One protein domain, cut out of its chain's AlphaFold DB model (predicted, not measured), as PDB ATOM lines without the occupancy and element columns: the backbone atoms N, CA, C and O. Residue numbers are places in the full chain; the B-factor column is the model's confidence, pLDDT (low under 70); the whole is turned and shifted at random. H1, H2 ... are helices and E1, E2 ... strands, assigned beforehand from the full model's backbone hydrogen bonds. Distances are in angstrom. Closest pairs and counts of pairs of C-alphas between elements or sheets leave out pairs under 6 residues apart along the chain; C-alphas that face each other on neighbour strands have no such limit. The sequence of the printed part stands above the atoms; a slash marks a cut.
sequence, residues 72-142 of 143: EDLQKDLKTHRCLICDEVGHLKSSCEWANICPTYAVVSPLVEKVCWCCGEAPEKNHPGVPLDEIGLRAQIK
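AT A GLANCE: This is residues 72 to 142 of the 143 residues of an uncharacterized protein of Thalictrum thalictroides (UniProt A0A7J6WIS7). With little regular structure, this rod has an antiparallel ribbon of two strands, E1 and E2, past its middle, a helix, H1, at one end and a one-turn helix, H2, toward the other; loops make most of the length, among them residues 81 to 111. The printed part has 71 residues, with H1, E1, H2, E2 along the chain, 23 of them in named elements, class mixed. It is only just loose, close to compact, with a radius of gyration of the C-alphas of 13.7 A, and spans 48 by 18 by 18 A.

IN THESE COORDINATES: E1 is residues 112 to 116, 13.0 A; E2 is residues 137 to 141, 13.3 A, ending at C-alpha 141 (42.596, -45.452, 51.226). H2 is residues 123 to 126. H1 is residues 72 to 80, 13.1 A, from C-alpha 72 (37.129, -18.075, 49.799).

HOW THE PARTS SIT: E1 and E2 are antiparallel at 143 degrees, with N 113 and O 140 within hydrogen-bond range at 2.9 A. The closest C-alphas of E1 and H2, Cys 116 and Pro 123, are 5.5 A apart. H1 is apart from H2 and E2. In H1, 4 of 5 O i to N i+4 pairs are within range; H2 is too short for one.

THE WHOLE: The C-alphas farthest apart, Glu 72 and Gly 129, are 49.1 A apart. The link H1 to E1 is long, 31 residues. The printed part has no cut, and no printed residue is under 70 in pLDDT.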
ATOM      1  N   GLU A  72      36.399 -18.352  51.039       87.94
ATOM      2  CA  GLU A  72      37.129 -18.075  49.799       87.94
ATOM      3  C   GLU A  72      38.427 -18.888  49.708       87.94
ATOM      4  O   GLU A  72      38.770 -19.376  48.630       87.94
ATOM      5  N   ASP A  73      39.125 -19.082  50.830       85.69
ATOM      6  CA  ASP A  73      40.315 -19.939  50.895       85.69
ATOM      7  C   ASP A  73      39.947 -21.412  50.666       85.69
ATOM      8  O   ASP A  73      40.653 -22.121  49.949       85.69
ATOM      9  N   LEU A  74      38.791 -21.865  51.166       82.00
ATOM     10  CA  LEU A  74      38.247 -23.198  50.866       82.00
ATOM     11  C   LEU A  74      37.941 -23.382  49.395       82.00
ATOM     12  O   LEU A  74      38.325 -24.394  48.814       82.00
ATOM     13  N   GLN A  75      37.322 -22.396  48.757       84.81
ATOM     14  CA  GLN A  75      37.085 -22.477  47.323       84.81
ATOM     15  C   GLN A  75      38.380 -22.476  46.503       84.81
ATOM     16  O   GLN A  75      38.438 -23.137  45.467       84.81
ATOM     17  N   LYS A  76      39.410 -21.732  46.923       85.62
ATOM     18  CA  LYS A  76      40.716 -21.728  46.245       85.62
ATOM     19  C   LYS A  76      41.418 -23.074  46.388       85.62
ATOM     20  O   LYS A  76      41.882 -23.602  45.382       85.62
ATOM     21  N   ASP A  77      41.424 -23.643  47.588       82.88
ATOM     22  CA  ASP A  77      42.053 -24.939  47.835       82.88
ATOM     23  C   ASP A  77      41.315 -26.070  47.129       82.88
ATOM     24  O   ASP A  77      41.953 -26.901  46.497       82.88
ATOM     25  N   LEU A  78      39.980 -26.082  47.121       85.62
ATOM     26  CA  LEU A  78      39.221 -27.113  46.405       85.62
ATOM     27  C   LEU A  78      39.512 -27.134  44.896       85.62
ATOM     28  O   LEU A  78      39.443 -28.196  44.284       85.62
ATOM     29  N   LYS A  79      39.871 -25.994  44.288       84.62
ATOM     30  CA  LYS A  79      40.222 -25.924  42.856       84.62
ATOM     31  C   LYS A  79      41.535 -26.630  42.525       84.62
ATOM     32  O   LYS A  79      41.706 -27.071  41.392       84.62
ATOM     33  N   THR A  80      42.466 -26.701  43.471       85.31
ATOM     34  CA  THR A  80      43.790 -27.314  43.279       85.31
ATOM     35  C   THR A  80      43.909 -28.670  43.970       85.31
ATOM     36  O   THR A  80      44.719 -29.503  43.567       85.31
ATOM     37  N   HIS A  81      43.084 -28.913  44.984       87.56
ATOM     38  CA  HIS A  81      43.043 -30.143  45.749       87.56
ATOM     39  C   HIS A  81      42.424 -31.272  44.924       87.56
ATOM     40  O   HIS A  81      41.256 -31.213  44.537       87.56
ATOM     41  N   ARG A  82      43.203 -32.333  44.706       90.25
ATOM     42  CA  ARG A  82      42.732 -33.576  44.087       90.25
ATOM     43  C   ARG A  82      42.232 -34.521  45.164       90.25
ATOM     44  O   ARG A  82      42.900 -34.753  46.172       90.25
ATOM     45  N   CYS A  83      41.047 -35.072  44.961       91.75
ATOM     46  CA  CYS A  83      40.484 -36.058  45.858       91.75
ATOM     47  C   CYS A  83      41.355 -37.318  45.866       91.75
ATOM     48  O   CYS A  83      41.597 -37.930  44.832       91.75
ATOM     49  N   LEU A  84      41.779 -37.766  47.047       91.25
ATOM     50  CA  LEU A  84      42.619 -38.962  47.169       91.25
ATOM     51  C   LEU A  84      41.917 -40.256  46.725       91.25
ATOM     52  O   LEU A  84      42.608 -41.250  46.534       91.25
ATOM     53  N   ILE A  85      40.582 -40.254  46.585       93.62
ATOM     54  CA  ILE A  85      39.777 -41.412  46.166       93.62
ATOM     55  C   ILE A  85      39.641 -41.491  44.647       93.62
ATOM     56  O   ILE A  85      39.949 -42.534  44.074       93.62
ATOM     57  N   CYS A  86      39.187 -40.415  44.002       92.06
ATOM     58  CA  CYS A  86      38.895 -40.408  42.566       92.06
ATOM     59  C   CYS A  86      39.909 -39.654  41.703       92.06
ATOM     60  O   CYS A  86      39.814 -39.693  40.485       92.06
ATOM     61  N   ASP A  87      40.871 -38.973  42.325       91.44
ATOM     62  CA  ASP A  87      41.854 -38.096  41.683       91.44
ATOM     63  C   ASP A  87      41.270 -36.882  40.925       91.44
ATOM     64  O   ASP A  87      41.995 -36.136  40.262       91.44
ATOM     65  N   GLU A  88      39.970 -36.617  41.077       91.25
ATOM     66  CA  GLU A  88      39.315 -35.423  40.540       91.25
ATOM     67  C   GLU A  88      39.497 -34.212  41.462       91.25
ATOM     68  O   GLU A  88      39.580 -34.334  42.688       91.25
ATOM     69  N   VAL A  89      39.545 -33.019  40.868       91.50
ATOM     70  CA  VAL A  89      39.584 -31.744  41.602       91.50
ATOM     71  C   VAL A  89      38.180 -31.297  42.016       91.50
ATOM     72  O   VAL A  89      37.185 -31.703  41.423       91.50
ATOM     73  N   GLY A  90      38.090 -30.411  43.009       88.75
ATOM     74  CA  GLY A  90      36.835 -29.742  43.372       88.75
ATOM     75  C   GLY A  90      36.106 -30.325  44.580       88.75
ATOM     76  O   GLY A  90      35.100 -29.755  44.996       88.75
ATOM     77  N   HIS A  91      36.603 -31.410  45.181       90.06
ATOM     78  CA  HIS A  91      36.022 -31.973  46.399       90.06
ATOM     79  C   HIS A  91      37.065 -32.633  47.312       90.06
ATOM     80  O   HIS A  91      38.179 -32.978  46.904       90.06
ATOM     81  N   LEU A  92      36.700 -32.802  48.585       88.69
ATOM     82  CA  LEU A  92      37.516 -33.503  49.571       88.69
ATOM     83  C   LEU A  92      37.198 -34.997  49.559       88.69
ATOM     84  O   LEU A  92      36.108 -35.418  49.185       88.69
ATOM     85  N   LYS A  93      38.120 -35.805  50.092       87.38
ATOM     86  CA  LYS A  93      37.898 -37.241  50.319       87.38
ATOM     87  C   LYS A  93      36.575 -37.515  51.052       87.38
ATOM     88  O   LYS A  93      35.865 -38.449  50.701       87.38
ATOM     89  N   SER A  94      36.260 -36.715  52.074       87.31
ATOM     90  CA  SER A  94      35.057 -36.868  52.905       87.31
ATOM     91  C   SER A  94      33.750 -36.649  52.145       87.31
ATOM     92  O   SER A  94      32.722 -37.164  52.569       87.31
ATOM     93  N   SER A  95      33.783 -35.910  51.036       89.25
ATOM     94  CA  SER A  95      32.622 -35.619  50.193       89.25
ATOM     95  C   SER A  95      32.629 -36.399  48.876       89.25
ATOM     96  O   SER A  95      31.825 -36.108  47.999       89.25
ATOM     97  N   CYS A  96      33.549 -37.351  48.696       91.88
ATOM     98  CA  CYS A  96      33.607 -38.179  47.495       91.88
ATOM     99  C   CYS A  96      32.503 -39.242  47.525       91.88
ATOM    100  O   CYS A  96      32.394 -39.998  48.492       91.88
ATOM    101  N   GLU A  97      31.725 -39.356  46.451       91.31
ATOM    102  CA  GLU A  97      30.623 -40.325  46.345       91.31
ATOM    103  C   GLU A  97      31.113 -41.773  46.505       91.31
ATOM    104  O   GLU A  97      30.493 -42.592  47.192       91.31
ATOM    105  N   TRP A  98      32.301 -42.063  45.968       92.81
ATOM    106  CA  TRP A  98      32.901 -43.396  46.013       92.81
ATOM    107  C   TRP A  98      33.375 -43.810  47.402       92.81
ATOM    108  O   TRP A  98      33.617 -44.996  47.622       92.81
ATOM    109  N   ALA A  99      33.461 -42.883  48.362       88.62
ATOM    110  CA  ALA A  99      33.723 -43.231  49.757       88.62
ATOM    111  C   ALA A  99      32.607 -44.111  50.349       88.62
ATOM    112  O   ALA A  99      32.865 -44.886  51.270       88.62
ATOM    113  N   ASN A 100      31.387 -44.012  49.806       87.12
ATOM    114  CA  ASN A 100      30.227 -44.782  50.248       87.12
ATOM    115  C   ASN A 100      29.752 -45.782  49.193       87.12
ATOM    116  O   ASN A 100      29.439 -46.910  49.550       87.12
ATOM    117  N   ILE A 101      29.696 -45.393  47.919       91.75
ATOM    118  CA  ILE A 101      29.196 -46.255  46.843       91.75
ATOM    119  C   ILE A 101      30.155 -46.146  45.663       91.75
ATOM    120  O   ILE A 101      30.198 -45.134  44.970       91.75
ATOM    121  N   CYS A 102      30.944 -47.190  45.441       92.25
ATOM    122  CA  CYS A 102      31.947 -47.238  44.387       92.25
ATOM    123  C   CYS A 102      31.589 -48.344  43.391       92.25
ATOM    124  O   CYS A 102      31.742 -49.515  43.728       92.25
ATOM    125  N   PRO A 103      31.125 -48.029  42.172       90.56
ATOM    126  CA  PRO A 103      30.833 -49.070  41.200       90.56
ATOM    127  C   PRO A 103      32.098 -49.851  40.816       90.56
ATOM    128  O   PRO A 103      33.220 -49.332  40.814       90.56
ATOM    129  N   THR A 104      31.921 -51.115  40.437       89.25
ATOM    130  CA  THR A 104      33.023 -52.021  40.067       89.25
ATOM    131  C   THR A 104      33.900 -51.473  38.950       89.25
ATOM    132  O   THR A 104      35.116 -51.638  38.994       89.25
ATOM    133  N   TYR A 105      33.315 -50.746  38.003       87.88
ATOM    134  CA  TYR A 105      34.007 -50.131  36.873       87.88
ATOM    135  C   TYR A 105      34.604 -48.744  37.172       87.88
ATOM    136  O   TYR A 105      35.283 -48.192  36.311       87.88
ATOM    137  N   ALA A 106      34.382 -48.161  38.360       88.19
ATOM    138  CA  ALA A 106      34.916 -46.834  38.689       88.19
ATOM    139  C   ALA A 106      36.451 -46.817  38.645       88.19
ATOM    140  O   ALA A 106      37.107 -47.698  39.211       88.19
ATOM    141  N   VAL A 107      37.025 -45.793  38.019       88.88
ATOM    142  CA  VAL A 107      38.475 -45.576  38.005       88.88
ATOM    143  C   VAL A 107      38.855 -44.826  39.274       88.88
ATOM    144  O   VAL A 107      38.637 -43.629  39.359       88.88
ATOM    145  N   VAL A 108      39.408 -45.529  40.260       90.81
ATOM    146  CA  VAL A 108      39.880 -44.937  41.521       90.81
ATOM    147  C   VAL A 108      41.379 -44.637  41.466       90.81
ATOM    148  O   VAL A 108      42.119 -45.224  40.678       90.81
ATOM    149  N   SER A 109      41.836 -43.744  42.340       92.12
ATOM    150  CA  SER A 109      43.253 -43.439  42.551       92.12
ATOM    151  C   SER A 109      44.062 -44.696  42.924       92.12
ATOM    152  O   SER A 109      43.555 -45.574  43.628       92.12
ATOM    153  N   PRO A 110      45.352 -44.790  42.543       90.56
ATOM    154  CA  PRO A 110      46.210 -45.935  42.880       90.56
ATOM    155  C   PRO A 110      46.434 -46.127  44.391       90.56
ATOM    156  O   PRO A 110      46.792 -47.224  44.836       90.56
ATOM    157  N   LEU A 111      46.211 -45.078  45.186       90.25
ATOM    158  CA  LEU A 111      46.334 -45.093  46.649       90.25
ATOM    159  C   LEU A 111      45.141 -45.762  47.347       90.25
ATOM    160  O   LEU A 111      45.113 -45.878  48.572       90.25
ATOM    161  N   VAL A 112      44.139 -46.173  46.576       93.75
ATOM    162  CA  VAL A 112      42.845 -46.628  47.068       93.75
ATOM    163  C   VAL A 112      42.604 -48.059  46.621       93.75
ATOM    164  O   VAL A 112      43.092 -48.514  45.586       93.75
ATOM    165  N   GLU A 113      41.865 -48.788  47.439       93.19
ATOM    166  CA  GLU A 113      41.356 -50.120  47.154       93.19
ATOM    167  C   GLU A 113      39.827 -50.124  47.240       93.19
ATOM    168  O   GLU A 113      39.218 -49.313  47.945       93.19
ATOM    169  N   LYS A 114      39.198 -51.024  46.482       93.12
ATOM    170  CA  LYS A 114      37.758 -51.262  46.566       93.12
ATOM    171  C   LYS A 114      37.518 -52.357  47.591       93.12
ATOM    172  O   LYS A 114      37.997 -53.475  47.430       93.12
ATOM    173  N   VAL A 115      36.765 -52.020  48.623       93.88
ATOM    174  CA  VAL A 115      36.394 -52.929  49.706       93.88
ATOM    175  C   VAL A 115      34.888 -53.112  49.723       93.88
ATOM    176  O   VAL A 115      34.142 -52.261  49.231       93.88
ATOM    177  N   CYS A 116      34.426 -54.208  50.311       93.38
ATOM    178  CA  CYS A 116      33.006 -54.381  50.555       93.38
ATOM    179  C   CYS A 116      32.500 -53.291  51.510       93.38
ATOM    180  O   CYS A 116      33.116 -52.992  52.535       93.38
ATOM    181  N   TRP A 117      31.357 -52.699  51.180       91.75
ATOM    182  CA  TRP A 117      30.722 -51.660  51.974       91.75
ATOM    183  C   TRP A 117      30.305 -52.161  53.362       91.75
ATOM    184  O   TRP A 117      30.448 -51.413  54.330       91.75
ATOM    185  N   CYS A 118      29.852 -53.418  53.483       89.56
ATOM    186  CA  CYS A 118      29.336 -53.949  54.747       89.56
ATOM    187  C   CYS A 118      30.444 -54.294  55.753       89.56
ATOM    188  O   CYS A 118      30.335 -53.940  56.924       89.56
ATOM    189  N   CYS A 119      31.516 -54.959  55.310       91.31
ATOM    190  CA  CYS A 119      32.557 -55.480  56.199       91.31
ATOM    191  C   CYS A 119      33.883 -54.712  56.112       91.31
ATOM    192  O   CYS A 119      34.725 -54.851  56.992       91.31
ATOM    193  N   GLY A 120      34.082 -53.885  55.079       91.38
ATOM    194  CA  GLY A 120      35.313 -53.116  54.886       91.38
ATOM    195  C   GLY A 120      36.536 -53.950  54.500       91.38
ATOM    196  O   GLY A 120      37.639 -53.411  54.488       91.38
ATOM    197  N   GLU A 121      36.363 -55.235  54.183       93.12
ATOM    198  CA  GLU A 121      37.441 -56.097  53.693       93.12
ATOM    199  C   GLU A 121      37.393 -56.248  52.169       93.12
ATOM    200  O   GLU A 121      36.390 -55.941  51.515       93.12
ATOM    201  N   ALA A 122      38.498 -56.742  51.604       91.25
ATOM    202  CA  ALA A 122      38.573 -57.085  50.193       91.25
ATOM    203  C   ALA A 122      37.454 -58.088  49.833       91.25
ATOM    204  O   ALA A 122      37.306 -59.105  50.524       91.25
ATOM    205  N   PRO A 123      36.685 -57.846  48.755       90.94
ATOM    206  CA  PRO A 123      35.590 -58.726  48.345       90.94
ATOM    207  C   PRO A 123      36.039 -60.174  48.143       90.94
ATOM    208  O   PRO A 123      35.354 -61.100  48.556       90.94
ATOM    209  N   GLU A 124      37.245 -60.364  47.611       89.50
ATOM    210  CA  GLU A 124      37.856 -61.677  47.368       89.50
ATOM    211  C   GLU A 124      38.034 -62.513  48.645       89.50
ATOM    212  O   GLU A 124      38.045 -63.741  48.584       89.50
ATOM    213  N   LYS A 125      38.159 -61.859  49.807       89.69
ATOM    214  CA  LYS A 125      38.385 -62.515  51.099       89.69
ATOM    215  C   LYS A 125      37.076 -62.886  51.796       89.69
ATOM    216  O   LYS A 125      36.948 -64.002  52.289       89.69
ATOM    217  N   ASN A 126      36.118 -61.958  51.837       88.31
ATOM    218  CA  ASN A 126      34.873 -62.119  52.604       88.31
ATOM    219  C   ASN A 126      33.653 -62.515  51.774       88.31
ATOM    220  O   ASN A 126      32.658 -62.965  52.335       88.31
ATOM    221  N   HIS A 127      33.723 -62.375  50.453       88.56
ATOM    222  CA  HIS A 127      32.668 -62.764  49.520       88.56
ATOM    223  C   HIS A 127      33.234 -63.678  48.420       88.56
ATOM    224  O   HIS A 127      33.145 -63.357  47.232       88.56
ATOM    225  N   PRO A 128      33.848 -64.821  48.785       90.06
ATOM    226  CA  PRO A 128      34.451 -65.712  47.807       90.06
ATOM    227  C   PRO A 128      33.387 -66.262  46.850       90.06
ATOM    228  O   PRO A 128      32.362 -66.791  47.274       90.06
ATOM    229  N   GLY A 129      33.644 -66.150  45.546       88.19
ATOM    230  CA  GLY A 129      32.761 -66.675  44.499       88.19
ATOM    231  C   GLY A 129      31.543 -65.808  44.168       88.19
ATOM    232  O   GLY A 129      30.781 -66.188  43.283       88.19
ATOM    233  N   VAL A 130      31.368 -64.655  44.820       90.50
ATOM    234  CA  VAL A 130      30.323 -63.687  44.463       90.50
ATOM    235  C   VAL A 130      30.886 -62.694  43.434       90.50
ATOM    236  O   VAL A 130      31.978 -62.158  43.654       90.50
ATOM    237  N   PRO A 131      30.188 -62.434  42.314       90.56
ATOM    238  CA  PRO A 131      30.596 -61.419  41.348       90.56
ATOM    239  C   PRO A 131      30.710 -60.035  41.997       90.56
ATOM    240  O   PRO A 131      29.876 -59.646  42.813       90.56
ATOM    241  N   LEU A 132      31.738 -59.264  41.633       88.00
ATOM    242  CA  LEU A 132      31.984 -57.950  42.243       88.00
ATOM    243  C   LEU A 132      30.822 -56.968  42.038       88.00
ATOM    244  O   LEU A 132      30.654 -56.056  42.838       88.00
ATOM    245  N   ASP A 133      30.055 -57.123  40.961       88.81
ATOM    246  CA  ASP A 133      28.904 -56.294  40.599       88.81
ATOM    247  C   ASP A 133      27.666 -56.559  41.463       88.81
ATOM    248  O   ASP A 133      26.799 -55.692  41.561       88.81
ATOM    249  N   GLU A 134      27.622 -57.698  42.157       89.81
ATOM    250  CA  GLU A 134      26.585 -58.026  43.140       89.81
ATOM    251  C   GLU A 134      26.960 -57.580  44.564       89.81
ATOM    252  O   GLU A 134      26.127 -57.581  45.472       89.81
ATOM    253  N   ILE A 135      28.213 -57.170  44.777       91.31
ATOM    254  CA  ILE A 135      28.713 -56.719  46.075       91.31
ATOM    255  C   ILE A 135      28.627 -55.195  46.126       91.31
ATOM    256  O   ILE A 135      29.184 -54.488  45.290       91.31
ATOM    257  N   GLY A 136      27.979 -54.659  47.162       92.75
ATOM    258  CA  GLY A 136      28.065 -53.230  47.454       92.75
ATOM    259  C   GLY A 136      29.507 -52.866  47.800       92.75
ATOM    260  O   GLY A 136      30.012 -53.290  48.838       92.75
ATOM    261  N   LEU A 137      30.181 -52.105  46.941       94.62
ATOM    262  CA  LEU A 137      31.573 -51.703  47.131       94.62
ATOM    263  C   LEU A 137      31.681 -50.241  47.565       94.62
ATOM    264  O   LEU A 137      30.856 -49.397  47.217       94.62
ATOM    265  N   ARG A 138      32.768 -49.932  48.267       94.56
ATOM    266  CA  ARG A 138      33.221 -48.568  48.539       94.56
ATOM    267  C   ARG A 138      34.728 -48.461  48.366       94.56
ATOM    268  O   ARG A 138      35.452 -49.451  48.445       94.56
ATOM    269  N   ALA A 139      35.202 -47.249  48.147       94.31
ATOM    270  CA  ALA A 139      36.606 -46.949  47.967       94.31
ATOM    271  C   ALA A 139      37.239 -46.544  49.307       94.31
ATOM    272  O   ALA A 139      36.750 -45.646  49.995       94.31
ATOM    273  N   GLN A 140      38.341 -47.191  49.680       92.62
ATOM    274  CA  GLN A 140      39.069 -46.927  50.918       92.62
ATOM    275  C   GLN A 140      40.553 -46.679  50.634       92.62
ATOM    276  O   GLN A 140      41.159 -47.344  49.802       92.62
ATOM    277  N   ILE A 141      41.152 -45.706  51.325       92.06
ATOM    278  CA  ILE A 141      42.596 -45.452  51.226       92.06
ATOM    279  C   ILE A 141      43.345 -46.615  51.881       92.06
ATOM    280  O   ILE A 141      43.026 -46.974  53.019       92.06
ATOM    281  N   LYS A 142      44.335 -47.158  51.166       90.50
ATOM    282  CA  LYS A 142      45.212 -48.231  51.646       90.50
ATOM    283  C   LYS A 142      45.941 -47.775  52.915       90.50
ATOM    284  O   LYS A 142      46.396 -46.631  52.980       90.50
TER     285      LYS A 142